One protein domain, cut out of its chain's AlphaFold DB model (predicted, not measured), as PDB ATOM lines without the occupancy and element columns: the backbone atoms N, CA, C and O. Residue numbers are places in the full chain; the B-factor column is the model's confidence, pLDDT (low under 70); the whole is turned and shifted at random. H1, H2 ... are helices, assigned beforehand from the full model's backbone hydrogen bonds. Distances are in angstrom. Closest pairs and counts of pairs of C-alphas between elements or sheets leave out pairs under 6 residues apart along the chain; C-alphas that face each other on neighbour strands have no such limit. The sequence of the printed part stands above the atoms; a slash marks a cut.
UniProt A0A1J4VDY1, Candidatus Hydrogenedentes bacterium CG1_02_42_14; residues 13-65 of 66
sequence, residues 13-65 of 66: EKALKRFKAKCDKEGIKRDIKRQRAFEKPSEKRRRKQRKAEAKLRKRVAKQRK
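What this domain is: This is residues 13 to 65 of the 66 residues of a protein of Candidatus Hydrogenedentes bacterium CG1_02_42_14 (UniProt A0A1J4VDY1). A wide, open V lies nearly in one plane: the long helix H3 makes one arm, H1 followed by the short H2 makes the other, angled arm, and residues 36 to 40 turn the corner between H2 and H3. The space between the arms is empty, and no helix touches another. The printed part has 53 residues with three named helices, in the order H1, H2, H3, and no named strand; the class is all helix. The whole is extended, with a radius of gyration of the C-alphas of 15.5 A, and flat, spanning 40 by 40 by 8 A.

Where its parts are: H3, the longest helix, takes residues 41 to 63 and measures 33.4 A from C-alpha 41 at (-139.073, 185.666, 30.757) to C-alpha 63 at (-144.775, 207.112, 5.743). H2 takes residues 28 to 35. H1 takes residues 13 to 26, with C-alpha 13 at (-175.942, 186.935, 12.330), and measures 20.0 A.

How they stand to each other: H3 is apart from H2, with no C-alpha of the one within 8 A of the other. H3 is also apart from H1. H1 and H2 are close but not clearly touching; their closest C-alphas, those of Cys 23 and Lys 29, are 7.5 A apart. These two run the same way at a steep tilt of 41 degrees. In H1, H2 and H3 every O i to N i+4 pair is within hydrogen-bond range.

The domain as a whole: The two C-alphas farthest apart, those of Glu 13 and Ser 42, are 42.9 A apart. Residues 13 to 33, 35 to 43 and 45 to 65 stand free. The links H1 to H2, one residue, and H2 to H3, five residues, are tight. The printed part has no cut. The mean pLDDT of the printed part is 90.4, and no printed residue is under 70.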
ATOM      1  N   GLU A  13    -177.111 187.272  13.138       83.12
ATOM      2  CA  GLU A  13    -175.942 186.935  12.330       83.12
ATOM      3  C   GLU A  13    -174.981 188.124  12.120       83.12
ATOM      4  O   GLU A  13    -173.754 187.984  12.220       83.12
ATOM      5  N   LYS A  14    -175.514 189.338  11.917       85.44
ATOM      6  CA  LYS A  14    -174.701 190.559  11.781       85.44
ATOM      7  C   LYS A  14    -174.037 190.940  13.105       85.44
ATOM      8  O   LYS A  14    -172.913 191.457  13.096       85.44
ATOM      9  N   ALA A  15    -174.704 190.700  14.232       85.50
ATOM     10  CA  ALA A  15    -174.130 190.916  15.557       85.50
ATOM     11  C   ALA A  15    -172.988 189.925  15.839       85.50
ATOM     12  O   ALA A  15    -171.897 190.332  16.252       85.50
ATOM     13  N   LEU A  16    -173.179 188.643  15.505       86.75
ATOM     14  CA  LEU A  16    -172.160 187.602  15.665       86.75
ATOM     15  C   LEU A  16    -170.908 187.885  14.821       86.75
ATOM     16  O   LEU A  16    -169.776 187.756  15.299       86.75
ATOM     17  N   LYS A  17    -171.090 188.343  13.575       88.25
ATOM     18  CA  LYS A  17    -169.977 188.732  12.695       88.25
ATOM     19  C   LYS A  17    -169.150 189.874  13.291       88.25
ATOM     20  O   LYS A  17    -167.919 189.818  13.271       88.25
ATOM     21  N   ARG A  18    -169.806 190.879  13.879       87.12
ATOM     22  CA  ARG A  18    -169.132 191.985  14.580       87.12
ATOM     23  C   ARG A  18    -168.419 191.538  15.838       87.12
ATOM     24  O   ARG A  18    -167.296 191.974  16.076       87.12
ATOM     25  N   PHE A  19    -169.030 190.647  16.609       88.00
ATOM     26  CA  PHE A  19    -168.387 190.066  17.779       88.00
ATOM     27  C   PHE A  19    -167.109 189.317  17.392       88.00
ATOM     28  O   PHE A  19    -166.046 189.582  17.953       88.00
ATOM     29  N   LYS A  20    -167.167 188.475  16.353       88.50
ATOM     30  CA  LYS A  20    -165.993 187.770  15.822       88.50
ATOM     31  C   LYS A  20    -164.898 188.747  15.380       88.50
ATOM     32  O   LYS A  20    -163.745 188.579  15.770       88.50
ATOM     33  N   ALA A  21    -165.266 189.808  14.658       88.75
ATOM     34  CA  ALA A  21    -164.327 190.845  14.232       88.75
ATOM     35  C   ALA A  21    -163.697 191.601  15.416       88.75
ATOM     36  O   ALA A  21    -162.488 191.839  15.413       88.75
ATOM     37  N   LYS A  22    -164.471 191.943  16.458       89.19
ATOM     38  CA  LYS A  22    -163.934 192.564  17.681       89.19
ATOM     39  C   LYS A  22    -162.990 191.617  18.434       89.19
ATOM     40  O   LYS A  22    -161.917 192.052  18.839       89.19
ATOM     41  N   CYS A  23    -163.328 190.333  18.554       89.62
ATOM     42  CA  CYS A  23    -162.463 189.310  19.157       89.62
ATOM     43  C   CYS A  23    -161.134 189.141  18.409       89.62
ATOM     44  O   CYS A  23    -160.078 188.996  19.034       89.62
ATOM     45  N   ASP A  24    -161.171 189.190  17.077       88.81
ATOM     46  CA  ASP A  24    -159.971 189.119  16.246       88.81
ATOM     47  C   ASP A  24    -159.141 190.415  16.340       88.81
ATOM     48  O   ASP A  24    -157.913 190.344  16.425       88.81
ATOM     49  N   LYS A  25    -159.789 191.588  16.428       88.38
ATOM     50  CA  LYS A  25    -159.130 192.892  16.625       88.38
ATOM     51  C   LYS A  25    -158.450 193.011  17.990       88.38
ATOM     52  O   LYS A  25    -157.316 193.481  18.052       88.38
ATOM     53  N   GLU A  26    -159.105 192.567  19.064       89.06
ATOM     54  CA  GLU A  26    -158.483 192.484  20.396       89.06
ATOM     55  C   GLU A  26    -157.374 191.422  20.450       89.06
ATOM     56  O   GLU A  26    -156.511 191.461  21.324       89.06
ATOM     57  N   GLY A  27    -157.344 190.487  19.495       86.75
ATOM     58  CA  GLY A  27    -156.307 189.465  19.420       86.75
ATOM     59  C   GLY A  27    -156.441 188.387  20.496       86.75
ATOM     60  O   GLY A  27    -155.459 187.702  20.784       86.75
ATOM     61  N   ILE A  28    -157.644 188.184  21.046       87.81
ATOM     62  CA  ILE A  28    -157.923 187.214  22.121       87.81
ATOM     63  C   ILE A  28    -157.414 185.816  21.749       87.81
ATOM     64  O   ILE A  28    -156.718 185.170  22.528       87.81
ATOM     65  N   LYS A  29    -157.649 185.368  20.508       86.62
ATOM     66  CA  LYS A  29    -157.151 184.071  20.013       86.62
ATOM     67  C   LYS A  29    -155.625 183.958  20.055       86.62
ATOM     68  O   LYS A  29    -155.086 182.885  20.323       86.62
ATOM     69  N   ARG A  30    -154.912 185.052  19.767       88.25
ATOM     70  CA  ARG A  30    -153.444 185.095  19.804       88.25
ATOM     71  C   ARG A  30    -152.938 185.016  21.238       88.25
ATOM     72  O   ARG A  30    -151.914 184.382  21.483       88.25
ATOM     73  N   ASP A  31    -153.651 185.649  22.156       89.06
ATOM     74  CA  ASP A  31    -153.296 185.685  23.567       89.06
ATOM     75  C   ASP A  31    -153.551 184.342  24.250       89.06
ATOM     76  O   ASP A  31    -152.654 183.852  24.934       89.06
ATOM     77  N   ILE A  32    -154.657 183.671  23.918       91.19
ATOM     78  CA  ILE A  32    -154.907 182.277  24.310       91.19
ATOM     79  C   ILE A  32    -153.759 181.386  23.831       91.19
ATOM     80  O   ILE A  32    -153.127 180.711  24.635       91.19
ATOM     81  N   LYS A  33    -153.420 181.415  22.531       89.94
ATOM     82  CA  LYS A  33    -152.315 180.600  21.988       89.94
ATOM     83  C   LYS A  33    -150.982 180.871  22.684       89.94
ATOM     84  O   LYS A  33    -150.202 179.950  22.882       89.94
ATOM     85  N   ARG A  34    -150.729 182.126  23.056       88.12
ATOM     86  CA  ARG A  34    -149.522 182.542  23.770       88.12
ATOM     87  C   ARG A  34    -149.468 182.006  25.202       88.12
ATOM     88  O   ARG A  34    -148.379 181.708  25.668       88.12
ATOM     89  N   GLN A  35    -150.602 181.956  25.894       88.69
ATOM     90  CA  GLN A  35    -150.685 181.548  27.300       88.69
ATOM     91  C   GLN A  35    -150.825 180.034  27.491       88.69
ATOM     92  O   GLN A  35    -150.705 179.567  28.615       88.69
ATOM     93  N   ARG A  36    -151.037 179.262  26.414       91.00
ATOM     94  CA  ARG A  36    -151.145 177.792  26.470       91.00
ATOM     95  C   ARG A  36    -149.907 177.089  27.032       91.00
ATOM     96  O   ARG A  36    -150.041 175.987  27.540       91.00
ATOM     97  N   ALA A  37    -148.725 177.688  26.908       90.38
ATOM     98  CA  ALA A  37    -147.473 177.119  27.394       90.38
ATOM     99  C   ALA A  37    -146.657 178.173  28.147       90.38
ATOM    100  O   ALA A  37    -146.774 179.375  27.884       90.38
ATOM    101  N   PHE A  38    -145.802 177.716  29.063       92.88
ATOM    102  CA  PHE A  38    -144.877 178.596  29.764       92.88
ATOM    103  C   PHE A  38    -143.844 179.179  28.792       92.88
ATOM    104  O   PHE A  38    -143.077 178.462  28.151       92.88
ATOM    105  N   GLU A  39    -143.803 180.505  28.707       91.62
ATOM    106  CA  GLU A  39    -142.792 181.246  27.959       91.62
ATOM    107  C   GLU A  39    -141.778 181.820  28.951       91.62
ATOM    108  O   GLU A  39    -142.137 182.629  29.813       91.62
ATOM    109  N   LYS A  40    -140.502 181.436  28.813       95.50
ATOM    110  CA  LYS A  40    -139.418 181.969  29.651       95.50
ATOM    111  C   LYS A  40    -139.414 183.511  29.612       95.50
ATOM    112  O   LYS A  40    -139.658 184.100  28.552       95.50
ATOM    113  N   PRO A  41    -139.073 184.201  30.718       94.25
ATOM    114  CA  PRO A  41    -139.073 185.666  30.757       94.25
ATOM    115  C   PRO A  41    -138.198 186.321  29.675       94.25
ATOM    116  O   PRO A  41    -138.584 187.345  29.109       94.25
ATOM    117  N   SER A  42    -137.051 185.717  29.348       95.50
ATOM    118  CA  SER A  42    -136.153 186.149  28.267       95.50
ATOM    119  C   SER A  42    -136.836 186.110  26.896       95.50
ATOM    120  O   SER A  42    -136.828 187.100  26.163       95.50
ATOM    121  N   GLU A  43    -137.516 185.009  26.584       93.44
ATOM    122  CA  GLU A  43    -138.276 184.828  25.346       93.44
ATOM    123  C   GLU A  43    -139.422 185.830  25.230       93.44
ATOM    124  O   GLU A  43    -139.599 186.477  24.190       93.44
ATOM    125  N   LYS A  44    -140.134 186.070  26.337       92.81
ATOM    126  CA  LYS A  44    -141.194 187.080  26.406       92.81
ATOM    127  C   LYS A  44    -140.664 188.483  26.075       92.81
ATOM    128  O   LYS A  44    -141.323 189.205  25.314       92.81
ATOM    129  N   ARG A  45    -139.488 188.865  26.604       94.62
ATOM    130  CA  ARG A  45    -138.813 190.150  26.313       94.62
ATOM    131  C   ARG A  45    -138.388 190.236  24.847       94.62
ATOM    132  O   ARG A  45    -138.777 191.183  24.159       94.62
ATOM    133  N   ARG A  46    -137.696 189.211  24.344       95.00
ATOM    134  CA  ARG A  46    -137.221 189.121  22.953       95.00
ATOM    135  C   ARG A  46    -138.366 189.232  21.949       95.00
ATOM    136  O   ARG A  46    -138.303 189.984  20.979       95.00
ATOM    137  N   ARG A  47    -139.481 188.550  22.208       92.56
ATOM    138  CA  ARG A  47    -140.680 188.648  21.371       92.56
ATOM    139  C   ARG A  47    -141.311 190.044  21.414       92.56
ATOM    140  O   ARG A  47    -141.823 190.500  20.391       92.56
ATOM    141  N   LYS A  48    -141.321 190.720  22.571       93.38
ATOM    142  CA  LYS A  48    -141.847 192.093  22.694       93.38
ATOM    143  C   LYS A  48    -141.029 193.067  21.836       93.38
ATOM    144  O   LYS A  48    -141.639 193.833  21.096       93.38
ATOM    145  N   GLN A  49    -139.698 192.967  21.872       95.75
ATOM    146  CA  GLN A  49    -138.781 193.766  21.046       95.75
ATOM    147  C   GLN A  49    -139.024 193.536  19.548       95.75
ATOM    148  O   GLN A  49    -139.405 194.468  18.844       95.75
ATOM    149  N   ARG A  50    -138.997 192.274  19.088       95.31
ATOM    150  CA  ARG A  50    -139.281 191.927  17.680       95.31
ATOM    151  C   ARG A  50    -140.635 192.461  17.193       95.31
ATOM    152  O   ARG A  50    -140.754 192.946  16.070       95.31
ATOM    153  N   LYS A  51    -141.684 192.384  18.027       93.75
ATOM    154  CA  LYS A  51    -143.007 192.942  17.687       93.75
ATOM    155  C   LYS A  51    -142.976 194.470  17.570       93.75
ATOM    156  O   LYS A  51    -143.677 195.002  16.712       93.75
ATOM    157  N   ALA A  52    -142.235 195.164  18.433       94.44
ATOM    158  CA  ALA A  52    -142.106 196.619  18.393       94.44
ATOM    159  C   ALA A  52    -141.348 197.074  17.136       94.44
ATOM    160  O   ALA A  52    -141.851 197.919  16.399       94.44
ATOM    161  N   GLU A  53    -140.223 196.432  16.827       96.12
ATOM    162  CA  GLU A  53    -139.450 196.685  15.606       96.12
ATOM    163  C   GLU A  53    -140.285 196.450  14.346       96.12
ATOM    164  O   GLU A  53    -140.335 197.302  13.461       96.12
ATOM    165  N   ALA A  54    -141.016 195.333  14.277       94.69
ATOM    166  CA  ALA A  54    -141.893 195.046  13.146       94.69
ATOM    167  C   ALA A  54    -142.990 196.111  12.969       94.69
ATOM    168  O   ALA A  54    -143.329 196.466  11.839       94.69
ATOM    169  N   LYS A  55    -143.547 196.649  14.065       93.38
ATOM    170  CA  LYS A  55    -144.514 197.757  14.005       93.38
ATOM    171  C   LYS A  55    -143.864 199.047  13.504       93.38
ATOM    172  O   LYS A  55    -144.456 199.720  12.665       93.38
ATOM    173  N   LEU A  56    -142.661 199.368  13.982       94.69
ATOM    174  CA  LEU A  56    -141.921 200.554  13.552       94.69
ATOM    175  C   LEU A  56    -141.594 200.491  12.058       94.69
ATOM    176  O   LEU A  56    -141.918 201.427  11.332       94.69
ATOM    177  N   ARG A  57    -141.056 199.360  11.581       94.38
ATOM    178  CA  ARG A  57    -140.762 199.133  10.155       94.38
ATOM    179  C   ARG A  57    -141.999 199.346   9.283       94.38
ATOM    180  O   ARG A  57    -141.928 200.054   8.285       94.38
ATOM    181  N   LYS A  58    -143.155 198.807   9.695       93.00
ATOM    182  CA  LYS A  58    -144.434 199.023   8.994       93.00
ATOM    183  C   LYS A  58    -144.859 200.493   8.977       93.00
ATOM    184  O   LYS A  58    -145.367 200.955   7.962       93.00
ATOM    185  N   ARG A  59    -144.659 201.230  10.078       93.06
ATOM    186  CA  ARG A  59    -144.995 202.661  10.161       93.06
ATOM    187  C   ARG A  59    -144.126 203.496   9.221       93.06
ATOM    188  O   ARG A  59    -144.667 204.297   8.473       93.06
ATOM    189  N   VAL A  60    -142.814 203.268   9.235       93.94
ATOM    190  CA  VAL A  60    -141.856 203.965   8.361       93.94
ATOM    191  C   VAL A  60    -142.136 203.655   6.891       93.94
ATOM    192  O   VAL A  60    -142.204 204.567   6.075       93.94
ATOM    193  N   ALA A  61    -142.380 202.386   6.549       91.19
ATOM    194  CA  ALA A  61    -142.748 201.999   5.187       91.19
ATOM    195  C   ALA A  61    -144.055 202.663   4.722       91.19
ATOM    196  O   ALA A  61    -144.165 203.044   3.563       91.19
ATOM    197  N   LYS A  62    -145.033 202.838   5.623       90.25
ATOM    198  CA  LYS A  62    -146.262 203.578   5.318       90.25
ATOM    199  C   LYS A  62    -145.976 205.061   5.074       90.25
ATOM    200  O   LYS A  62    -146.501 205.593   4.114       90.25
ATOM    201  N   GLN A  63    -145.147 205.699   5.903       85.44
ATOM    202  CA  GLN A  63    -144.775 207.112   5.743       85.44
ATOM    203  C   GLN A  63    -144.023 207.388   4.440       85.44
ATOM    204  O   GLN A  63    -144.264 208.411   3.834       85.44
ATOM    205  N   ARG A  64    -143.164 206.466   3.992       79.44
ATOM    206  CA  ARG A  64    -142.440 206.578   2.713       79.44
ATOM    207  C   ARG A  64    -143.319 206.424   1.467       79.44
ATOM    208  O   ARG A  64    -142.838 206.671   0.371       79.44
ATOM    209  N   LYS A  65    -144.533 205.888   1.619       74.75
ATOM    210  CA  LYS A  65    -145.452 205.610   0.504       74.75
ATOM    211  C   LYS A  65    -146.416 206.778   0.231       74.75
ATOM    212  O   LYS A  65    -147.067 206.766  -0.807       74.75
TER     213      LYS A  65